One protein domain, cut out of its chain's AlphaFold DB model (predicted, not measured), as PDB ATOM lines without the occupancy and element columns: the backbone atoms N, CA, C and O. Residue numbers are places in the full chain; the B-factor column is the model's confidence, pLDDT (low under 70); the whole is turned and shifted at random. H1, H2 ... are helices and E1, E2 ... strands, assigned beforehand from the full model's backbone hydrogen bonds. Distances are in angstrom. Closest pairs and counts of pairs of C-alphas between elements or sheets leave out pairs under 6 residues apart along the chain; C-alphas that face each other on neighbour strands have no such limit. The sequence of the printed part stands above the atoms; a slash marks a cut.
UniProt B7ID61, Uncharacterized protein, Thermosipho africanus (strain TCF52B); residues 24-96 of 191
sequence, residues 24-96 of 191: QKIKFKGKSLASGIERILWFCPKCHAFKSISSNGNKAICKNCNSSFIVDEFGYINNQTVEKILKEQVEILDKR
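Overview. This is residues 24 to 96 of the 191 residues of an uncharacterized protein of Thermosipho africanus (strain TCF52B) (UniProt B7ID61). This domain has little regular structure: it is mostly loop, with a small three-stranded sheet on one side, the helix H1 on the opposite side, and loop residues 40 to 43 between them. The printed part has 73 residues, under half in named elements, in the order E1, E2, E3, H1; the class is mixed. The antiparallel sheet has the order E1, E2, E3. The whole is compact, radius of gyration of the C-alphas 12.1 A, yet elongated, spanning 37 by 23 by 16 A.

Arrangement. After residues 24 to 52, without a named element, E1 (residues 53 to 56), E2 (59 to 62) and E3 (68 to 70) form a meander, each strand the antiparallel neighbour of the one before. In hairpin E1 and E2, N 54 and O 61 are within hydrogen-bond range, 3.0 A; in hairpin E2 and E3, N 60 and O 69, 2.8 A. H1 (residues 82 to 96) is not on the sheet; 10 of its 11 O i to N i+4 pairs are within range.

Along the chain. E1, 10.1 A from first to last C-alpha, begins at C-alpha 53 (-16.175, -47.518, -32.312); E2 measures 10.3 A, E3 6.7 A. H1, 20.8 A, ends at C-alpha 96 (-7.629, -48.675, -17.203).

Size, cuts and confidence. The farthest C-alphas, of Gln 24 and Arg 96, are 38.2 A apart. The printed part has no cut; the link E3 to H1 is long. Residues 28 to 32 have pLDDT under 70.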
ATOM      1  N   GLN A  24     -16.494 -17.859 -36.681       79.19
ATOM      2  CA  GLN A  24     -16.261 -17.894 -38.128       79.19
ATOM      3  C   GLN A  24     -17.057 -18.982 -38.864       79.19
ATOM      4  O   GLN A  24     -17.282 -18.857 -40.066       79.19
ATOM      5  N   LYS A  25     -17.500 -20.044 -38.167       75.00
ATOM      6  CA  LYS A  25     -18.310 -21.155 -38.710       75.00
ATOM      7  C   LYS A  25     -17.752 -21.727 -40.017       75.00
ATOM      8  O   LYS A  25     -18.482 -21.935 -40.992       75.00
ATOM      9  N   ILE A  26     -16.448 -21.991 -40.057       72.44
ATOM     10  CA  ILE A  26     -15.803 -22.488 -41.272       72.44
ATOM     11  C   ILE A  26     -16.138 -23.965 -41.456       72.44
ATOM     12  O   ILE A  26     -15.716 -24.821 -40.683       72.44
ATOM     13  N   LYS A  27     -16.903 -24.276 -42.500       75.94
ATOM     14  CA  LYS A  27     -17.306 -25.650 -42.811       75.94
ATOM     15  C   LYS A  27     -16.113 -26.477 -43.288       75.94
ATOM     16  O   LYS A  27     -15.422 -26.097 -44.238       75.94
ATOM     17  N   PHE A  28     -15.924 -27.653 -42.701       69.44
ATOM     18  CA  PHE A  28     -14.978 -28.643 -43.199       69.44
ATOM     19  C   PHE A  28     -15.522 -29.283 -44.479       69.44
ATOM     20  O   PHE A  28     -16.521 -30.000 -44.476       69.44
ATOM     21  N   LYS A  29     -14.840 -29.050 -45.606       58.06
ATOM     22  CA  LYS A  29     -15.181 -29.660 -46.900       58.06
ATOM     23  C   LYS A  29     -14.568 -31.062 -46.997       58.06
ATOM     24  O   LYS A  29     -13.538 -31.249 -47.638       58.06
ATOM     25  N   GLY A  30     -15.179 -32.047 -46.339       62.75
ATOM     26  CA  GLY A  30     -14.748 -33.452 -46.372       62.75
ATOM     27  C   GLY A  30     -15.917 -34.418 -46.576       62.75
ATOM     28  O   GLY A  30     -16.972 -34.247 -45.978       62.75
ATOM     29  N   LYS A  31     -15.737 -35.453 -47.410       58.84
ATOM     30  CA  LYS A  31     -16.777 -36.469 -47.697       58.84
ATOM     31  C   LYS A  31     -16.961 -37.511 -46.577       58.84
ATOM     32  O   LYS A  31     -17.902 -38.298 -46.626       58.84
ATOM     33  N   SER A  32     -16.054 -37.566 -45.600       66.19
ATOM     34  CA  SER A  32     -16.070 -38.558 -44.513       66.19
ATOM     35  C   SER A  32     -15.570 -37.929 -43.217       66.19
ATOM     36  O   SER A  32     -14.438 -38.157 -42.796       66.19
ATOM     37  N   LEU A  33     -16.407 -37.086 -42.615       71.81
ATOM     38  CA  LEU A  33     -16.057 -36.277 -41.442       71.81
ATOM     39  C   LEU A  33     -15.760 -37.132 -40.202       71.81
ATOM     40  O   LEU A  33     -14.968 -36.728 -39.359       71.81
ATOM     41  N   ALA A  34     -16.344 -38.331 -40.111       73.88
ATOM     42  CA  ALA A  34     -16.079 -39.262 -39.017       73.88
ATOM     43  C   ALA A  34     -14.849 -40.151 -39.254       73.88
ATOM     44  O   ALA A  34     -14.485 -40.927 -38.371       73.88
ATOM     45  N   SER A  35     -14.201 -40.059 -40.420       77.69
ATOM     46  CA  SER A  35     -13.022 -40.869 -40.726       77.69
ATOM     47  C   SER A  35     -11.877 -40.550 -39.763       77.69
ATOM     48  O   SER A  35     -11.445 -39.402 -39.640       77.69
ATOM     49  N   GLY A  36     -11.377 -41.576 -39.073       80.44
ATOM     50  CA  GLY A  36     -10.298 -41.441 -38.098       80.44
ATOM     51  C   GLY A  36     -10.752 -40.978 -36.714       80.44
ATOM     52  O   GLY A  36      -9.894 -40.678 -35.880       80.44
ATOM     53  N   ILE A  37     -12.060 -40.946 -36.431       86.62
ATOM     54  CA  ILE A  37     -12.594 -40.677 -35.087       86.62
ATOM     55  C   ILE A  37     -12.072 -41.680 -34.048       86.62
ATOM     56  O   ILE A  37     -11.900 -41.331 -32.884       86.62
ATOM     57  N   GLU A  38     -11.719 -42.896 -34.474       89.25
ATOM     58  CA  GLU A  38     -11.113 -43.956 -33.660       89.25
ATOM     59  C   GLU A  38      -9.752 -43.541 -33.075       89.25
ATOM     60  O   GLU A  38      -9.303 -44.096 -32.075       89.25
ATOM     61  N   ARG A  39      -9.098 -42.524 -33.660       89.25
ATOM     62  CA  ARG A  39      -7.859 -41.933 -33.125       89.25
ATOM     63  C   ARG A  39      -8.079 -41.144 -31.845       89.25
ATOM     64  O   ARG A  39      -7.115 -40.871 -31.130       89.25
ATOM     65  N   ILE A  40      -9.319 -40.731 -31.602       89.44
ATOM     66  CA  ILE A  40      -9.734 -39.915 -30.463       89.44
ATOM     67  C   ILE A  40     -10.611 -40.751 -29.528       89.44
ATOM     68  O   ILE A  40     -10.352 -40.780 -28.333       89.44
ATOM     69  N   LEU A  41     -11.617 -41.451 -30.060       92.62
ATOM     70  CA  LEU A  41     -12.534 -42.297 -29.295       92.62
ATOM     71  C   LEU A  41     -11.975 -43.714 -29.119       92.62
ATOM     72  O   LEU A  41     -12.360 -44.643 -29.832       92.62
ATOM     73  N   TRP A  42     -11.084 -43.889 -28.145       95.00
ATOM     74  CA  TRP A  42     -10.567 -45.208 -27.760       95.00
ATOM     75  C   TRP A  42     -11.586 -46.010 -26.953       95.00
ATOM     76  O   TRP A  42     -11.643 -47.231 -27.062       95.00
ATOM     77  N   PHE A  43     -12.401 -45.330 -26.156       96.06
ATOM     78  CA  PHE A  43     -13.485 -45.882 -25.360       96.06
ATOM     79  C   PHE A  43     -14.803 -45.278 -25.822       96.06
ATOM     80  O   PHE A  43     -14.896 -44.078 -26.080       96.06
ATOM     81  N   CYS A  44     -15.856 -46.090 -25.880       94.94
ATOM     82  CA  CYS A  44     -17.199 -45.571 -26.111       94.94
ATOM     83  C   CYS A  44     -17.616 -44.622 -24.963       94.94
ATOM     84  O   CYS A  44     -17.687 -45.087 -23.830       94.94
ATOM     85  N   PRO A  45     -17.995 -43.356 -25.216       92.38
ATOM     86  CA  PRO A  45     -18.476 -42.440 -24.170       92.38
ATOM     87  C   PRO A  45     -19.757 -42.880 -23.439       92.38
ATOM     88  O   PRO A  45     -20.137 -42.275 -22.445       92.38
ATOM     89  N   LYS A  46     -20.475 -43.896 -23.945       93.81
ATOM     90  CA  LYS A  46     -21.716 -44.409 -23.338       93.81
ATOM     91  C   LYS A  46     -21.517 -45.664 -22.494       93.81
ATOM     92  O   LYS A  46     -22.104 -45.762 -21.428       93.81
ATOM     93  N   CYS A  47     -20.737 -46.631 -22.980       95.12
ATOM     94  CA  CYS A  47     -20.540 -47.919 -22.297       95.12
ATOM     95  C   CYS A  47     -19.083 -48.207 -21.910       95.12
ATOM     96  O   CYS A  47     -18.791 -49.269 -21.376       95.12
ATOM     97  N   HIS A  48     -18.154 -47.303 -22.233       95.50
ATOM     98  CA  HIS A  48     -16.710 -47.432 -22.004       95.50
ATOM     99  C   HIS A  48     -16.051 -48.672 -22.634       95.50
ATOM    100  O   HIS A  48     -14.913 -49.008 -22.306       95.50
ATOM    101  N   ALA A  49     -16.713 -49.342 -23.583       96.19
ATOM    102  CA  ALA A  49     -16.108 -50.444 -24.321       96.19
ATOM    103  C   ALA A  49     -14.908 -49.950 -25.148       96.19
ATOM    104  O   ALA A  49     -15.037 -49.011 -25.944       96.19
ATOM    105  N   PHE A  50     -13.753 -50.589 -24.956       96.00
ATOM    106  CA  PHE A  50     -12.488 -50.248 -25.609       96.00
ATOM    107  C   PHE A  50     -12.486 -50.670 -27.082       96.00
ATOM    108  O   PHE A  50     -12.956 -51.756 -27.412       96.00
ATOM    109  N   LYS A  51     -11.980 -49.801 -27.964       93.38
ATOM    110  CA  LYS A  51     -11.866 -49.992 -29.423       93.38
ATOM    111  C   LYS A  51     -13.138 -50.557 -30.072       93.38
ATOM    112  O   LYS A  51     -13.090 -51.366 -30.993       93.38
ATOM    113  N   SER A  52     -14.293 -50.113 -29.584       94.19
ATOM    114  CA  SER A  52     -15.609 -50.578 -30.038       94.19
ATOM    115  C   SER A  52     -16.238 -49.678 -31.104       94.19
ATOM    116  O   SER A  52     -17.269 -50.038 -31.670       94.19
ATOM    117  N   ILE A  53     -15.653 -48.507 -31.366       93.38
ATOM    118  CA  ILE A  53     -16.175 -47.518 -32.312       93.38
ATOM    119  C   ILE A  53     -15.699 -47.843 -33.727       93.38
ATOM    120  O   ILE A  53     -14.524 -48.119 -33.944       93.38
ATOM    121  N   SER A  54     -16.617 -47.789 -34.689       90.38
ATOM    122  CA  SER A  54     -16.326 -47.929 -36.116       90.38
ATOM    123  C   SER A  54     -16.991 -46.791 -36.876       90.38
ATOM    124  O   SER A  54     -18.203 -46.599 -36.751       90.38
ATOM    125  N   SER A  55     -16.215 -46.044 -37.655       87.31
ATOM    126  CA  SER A  55     -16.716 -44.971 -38.514       87.31
ATOM    127  C   SER A  55     -17.182 -45.482 -39.879       87.31
ATOM    128  O   SER A  55     -16.635 -46.431 -40.439       87.31
ATOM    129  N   ASN A  56     -18.225 -44.847 -40.413       80.19
ATOM    130  CA  ASN A  56     -18.656 -44.965 -41.801       80.19
ATOM    131  C   ASN A  56     -19.255 -43.620 -42.260       80.19
ATOM    132  O   ASN A  56     -20.278 -43.162 -41.737       80.19
ATOM    133  N   GLY A  57     -18.598 -42.955 -43.214       78.69
ATOM    134  CA  GLY A  57     -18.978 -41.620 -43.681       78.69
ATOM    135  C   GLY A  57     -18.871 -40.555 -42.581       78.69
ATOM    136  O   GLY A  57     -17.771 -40.215 -42.145       78.69
ATOM    137  N   ASN A  58     -20.017 -40.024 -42.143       77.19
ATOM    138  CA  ASN A  58     -20.118 -38.978 -41.108       77.19
ATOM    139  C   ASN A  58     -20.648 -39.503 -39.763       77.19
ATOM    140  O   ASN A  58     -20.870 -38.725 -38.834       77.19
ATOM    141  N   LYS A  59     -20.873 -40.816 -39.657       84.94
ATOM    142  CA  LYS A  59     -21.359 -41.468 -38.440       84.94
ATOM    143  C   LYS A  59     -20.312 -42.440 -37.923       84.94
ATOM    144  O   LYS A  59     -19.569 -43.039 -38.696       84.94
ATOM    145  N   ALA A  60     -20.295 -42.633 -36.617       89.19
ATOM    146  CA  ALA A  60     -19.559 -43.703 -35.974       89.19
ATOM    147  C   ALA A  60     -20.479 -44.445 -35.011       89.19
ATOM    148  O   ALA A  60     -21.298 -43.830 -34.336       89.19
ATOM    149  N   ILE A  61     -20.370 -45.769 -34.968       93.19
ATOM    150  CA  ILE A  61     -21.253 -46.625 -34.174       93.19
ATOM    151  C   ILE A  61     -20.402 -47.454 -33.223       93.19
ATOM    152  O   ILE A  61     -19.370 -48.003 -33.612       93.19
ATOM    153  N   CYS A  62     -20.838 -47.547 -31.969       95.19
ATOM    154  CA  CYS A  62     -20.274 -48.490 -31.017       95.19
ATOM    155  C   CYS A  62     -20.825 -49.894 -31.277       95.19
ATOM    156  O   CYS A  62     -22.022 -50.109 -31.149       95.19
ATOM    157  N   LYS A  63     -19.958 -50.865 -31.552       95.81
ATOM    158  CA  LYS A  63     -20.337 -52.274 -31.756       95.81
ATOM    159  C   LYS A  63     -20.782 -52.995 -30.476       95.81
ATOM    160  O   LYS A  63     -21.285 -54.105 -30.561       95.81
ATOM    161  N   ASN A  64     -20.573 -52.388 -29.304       96.62
ATOM    162  CA  ASN A  64     -20.925 -52.979 -28.010       96.62
ATOM    163  C   ASN A  64     -22.318 -52.554 -27.518       96.62
ATOM    164  O   ASN A  64     -23.085 -53.390 -27.060       96.62
ATOM    165  N   CYS A  65     -22.651 -51.260 -27.597       95.88
ATOM    166  CA  CYS A  65     -23.941 -50.733 -27.121       95.88
ATOM    167  C   CYS A  65     -24.786 -50.054 -28.207       95.88
ATOM    168  O   CYS A  65     -25.812 -49.455 -27.897       95.88
ATOM    169  N   ASN A  66     -24.346 -50.094 -29.469       94.56
ATOM    170  CA  ASN A  66     -25.024 -49.506 -30.629       94.56
ATOM    171  C   ASN A  66     -25.235 -47.982 -30.577       94.56
ATOM    172  O   ASN A  66     -25.948 -47.424 -31.408       94.56
ATOM    173  N   SER A  67     -24.581 -47.271 -29.651       93.00
ATOM    174  CA  SER A  67     -24.627 -45.807 -29.609       93.00
ATOM    175  C   SER A  67     -24.009 -45.195 -30.871       93.00
ATOM    176  O   SER A  67     -22.909 -45.591 -31.269       93.00
ATOM    177  N   SER A  68     -24.681 -44.193 -31.439       90.88
ATOM    178  CA  SER A  68     -24.228 -43.445 -32.616       90.88
ATOM    179  C   SER A  68     -23.571 -42.115 -32.225       90.88
ATOM    180  O   SER A  68     -24.033 -41.416 -31.320       90.88
ATOM    181  N   PHE A  69     -22.511 -41.758 -32.940       89.06
ATOM    182  CA  PHE A  69     -21.787 -40.496 -32.836       89.06
ATOM    183  C   PHE A  69     -21.763 -39.836 -34.209       89.06
ATOM    184  O   PHE A  69     -21.450 -40.488 -35.206       89.06
ATOM    185  N   ILE A  70     -22.107 -38.554 -34.265       86.44
ATOM    186  CA  ILE A  70     -22.124 -37.775 -35.501       86.44
ATOM    187  C   ILE A  70     -21.018 -36.736 -35.413       86.44
ATOM    188  O   ILE A  70     -20.915 -36.034 -34.406       86.44
ATOM    189  N   VAL A  71     -20.214 -36.654 -36.474       84.44
ATOM    190  CA  VAL A  71     -19.307 -35.527 -36.682       84.44
ATOM    191  C   VAL A  71     -20.009 -34.532 -37.584       84.44
ATOM    192  O   VAL A  71     -20.368 -34.871 -38.717       84.44
ATOM    193  N   ASP A  72     -20.258 -33.338 -37.061       82.69
ATOM    194  CA  ASP A  72     -20.897 -32.278 -37.830       82.69
ATOM    195  C   ASP A  72     -19.913 -31.585 -38.785       82.69
ATOM    196  O   ASP A  72     -18.702 -31.825 -38.777       82.69
ATOM    197  N   GLU A  73     -20.443 -30.707 -39.634       79.44
ATOM    198  CA  GLU A  73     -19.655 -29.969 -40.627       79.44
ATOM    199  C   GLU A  73     -18.654 -28.971 -40.023       79.44
ATOM    200  O   GLU A  73     -17.816 -28.434 -40.748       79.44
ATOM    201  N   PHE A  74     -18.710 -28.733 -38.712       78.88
ATOM    202  CA  PHE A  74     -17.804 -27.854 -37.981       78.88
ATOM    203  C   PHE A  74     -16.775 -28.634 -37.149       78.88
ATOM    204  O   PHE A  74     -15.939 -28.010 -36.495       78.88
ATOM    205  N   GLY A  75     -16.797 -29.970 -37.204       74.19
ATOM    206  CA  GLY A  75     -15.849 -30.845 -36.518       74.19
ATOM    207  C   GLY A  75     -16.209 -31.164 -35.065       74.19
ATOM    208  O   GLY A  75     -15.373 -31.733 -34.356       74.19
ATOM    209  N   TYR A  76     -17.421 -30.832 -34.607       83.25
ATOM    210  CA  TYR A  76     -17.914 -31.276 -33.302       83.25
ATOM    211  C   TYR A  76     -18.390 -32.721 -33.389       83.25
ATOM    212  O   TYR A  76     -19.008 -33.142 -34.366       83.25
ATOM    213  N   ILE A  77     -18.152 -33.477 -32.322       86.19
ATOM    214  CA  ILE A  77     -18.673 -34.833 -32.162       86.19
ATOM    215  C   ILE A  77     -19.821 -34.738 -31.156       86.19
ATOM    216  O   ILE A  77     -19.589 -34.403 -29.996       86.19
ATOM    217  N   ASN A  78     -21.058 -34.994 -31.589       86.12
ATOM    218  CA  ASN A  78     -22.263 -34.839 -30.755       86.12
ATOM    219  C   ASN A  78     -22.296 -33.500 -29.973       86.12
ATOM    220  O   ASN A  78     -22.532 -33.485 -28.765       86.12
ATOM    221  N   ASN A  79     -22.045 -32.379 -30.659       85.12
ATOM    222  CA  ASN A  79     -22.001 -31.018 -30.093       85.12
ATOM    223  C   ASN A  79     -20.887 -30.770 -29.055       85.12
ATOM    224  O   ASN A  79     -20.964 -29.820 -28.275       85.12
ATOM    225  N   GLN A  80     -19.848 -31.605 -29.019       87.12
ATOM    226  CA  GLN A  80     -18.688 -31.421 -28.147       87.12
ATOM    227  C   GLN A  80     -17.407 -31.221 -28.954       87.12
ATOM    228  O   GLN A  80     -17.237 -31.784 -30.037       87.12
ATOM    229  N   THR A  81     -16.494 -30.405 -28.416       88.00
ATOM    230  CA  THR A  81     -15.167 -30.208 -29.005       88.00
ATOM    231  C   THR A  81     -14.324 -31.471 -28.853       88.00
ATOM    232  O   THR A  81     -14.478 -32.243 -27.901       88.00
ATOM    233  N   VAL A  82     -13.367 -31.655 -29.765       86.31
ATOM    234  CA  VAL A  82     -12.396 -32.758 -29.679       86.31
ATOM    235  C   VAL A  82     -11.582 -32.690 -28.386       86.31
ATOM    236  O   VAL A  82     -11.240 -33.731 -27.836       86.31
ATOM    237  N   GLU A  83     -11.283 -31.488 -27.891       87.38
ATOM    238  CA  GLU A  83     -10.556 -31.291 -26.633       87.38
ATOM    239  C   GLU A  83     -11.321 -31.871 -25.439       87.38
ATOM    240  O   GLU A  83     -10.761 -32.653 -24.671       87.38
ATOM    241  N   LYS A  84     -12.616 -31.543 -25.321       90.44
ATOM    242  CA  LYS A  84     -13.461 -32.054 -24.239       90.44
ATOM    243  C   LYS A  84     -13.533 -33.578 -24.274       90.44
ATOM    244  O   LYS A  84     -13.315 -34.227 -23.257       90.44
ATOM    245  N   ILE A  85     -13.768 -34.141 -25.458       91.88
ATOM    246  CA  ILE A  85     -13.828 -35.592 -25.635       91.88
ATOM    247  C   ILE A  85     -12.493 -36.235 -25.284       91.88
ATOM    248  O   ILE A  85     -12.468 -37.228 -24.569       91.88
ATOM    249  N   LEU A  86     -11.374 -35.680 -25.753       91.69
ATOM    250  CA  LEU A  86     -10.060 -36.240 -25.455       91.69
ATOM    251  C   LEU A  86      -9.779 -36.238 -23.949       91.69
ATOM    252  O   LEU A  86      -9.218 -37.206 -23.445       91.69
ATOM    253  N   LYS A  87     -10.206 -35.199 -23.224       93.25
ATOM    254  CA  LYS A  87     -10.097 -35.156 -21.764       93.25
ATOM    255  C   LYS A  87     -10.849 -36.321 -21.108       93.25
ATOM    256  O   LYS A  87     -10.248 -37.054 -20.331       93.25
ATOM    257  N   GLU A  88     -12.104 -36.554 -21.492       94.50
ATOM    258  CA  GLU A  88     -12.904 -37.686 -20.993       94.50
ATOM    259  C   GLU A  88     -12.240 -39.044 -21.312       94.50
ATOM    260  O   GLU A  88     -12.193 -39.947 -20.476       94.50
ATOM    261  N   GLN A  89     -11.663 -39.194 -22.509       96.06
ATOM    262  CA  GLN A  89     -10.954 -40.415 -22.918       96.06
ATOM    263  C   GLN A  89      -9.703 -40.678 -22.070       96.06
ATOM    264  O   GLN A  89      -9.437 -41.825 -21.709       96.06
ATOM    265  N   VAL A  90      -8.951 -39.625 -21.737       95.75
ATOM    266  CA  VAL A  90      -7.769 -39.710 -20.867       95.75
ATOM    267  C   VAL A  90      -8.167 -40.068 -19.436       95.75
ATOM    268  O   VAL A  90      -7.532 -40.933 -18.842       95.75
ATOM    269  N   GLU A  91      -9.254 -39.504 -18.907       95.75
ATOM    270  CA  GLU A  91      -9.755 -39.837 -17.564       95.75
ATOM    271  C   GLU A  91     -10.149 -41.320 -17.427       95.75
ATOM    272  O   GLU A  91      -9.910 -41.945 -16.389       95.75
ATOM    273  N   ILE A  92     -10.735 -41.909 -18.476       96.38
ATOM    274  CA  ILE A  92     -11.022 -43.352 -18.525       96.38
ATOM    275  C   ILE A  92      -9.716 -44.147 -18.635       96.38
ATOM    276  O   ILE A  92      -9.537 -45.147 -17.931       96.38
ATOM    277  N   LEU A  93      -8.800 -43.708 -19.503       96.56
ATOM    278  CA  LEU A  93      -7.515 -44.366 -19.719       96.56
ATOM    279  C   LEU A  93      -6.681 -44.424 -18.437       96.56
ATOM    280  O   LEU A  93      -6.137 -45.478 -18.130       96.56
ATOM    281  N   ASP A  94      -6.614 -43.350 -17.653       94.25
ATOM    282  CA  ASP A  94      -5.804 -43.291 -16.431       94.25
ATOM    283  C   ASP A  94      -6.178 -44.369 -15.405       94.25
ATOM    284  O   ASP A  94      -5.321 -44.823 -14.640       94.25
ATOM    285  N   LYS A  95      -7.439 -44.817 -15.422       94.12
ATOM    286  CA  LYS A  95      -7.955 -45.894 -14.564       94.12
ATOM    287  C   LYS A  95      -7.692 -47.287 -15.139       94.12
ATOM    288  O   LYS A  95      -7.598 -48.245 -14.383       94.12
ATOM    289  N   ARG A  96      -7.582 -47.400 -16.466       94.81
ATOM    290  CA  ARG A  96      -7.629 -48.675 -17.203       94.81
ATOM    291  C   ARG A  96      -6.387 -48.970 -18.038       94.81
ATOM    292  O   ARG A  96      -6.336 -49.998 -18.699       94.81
TER     293      ARG A  96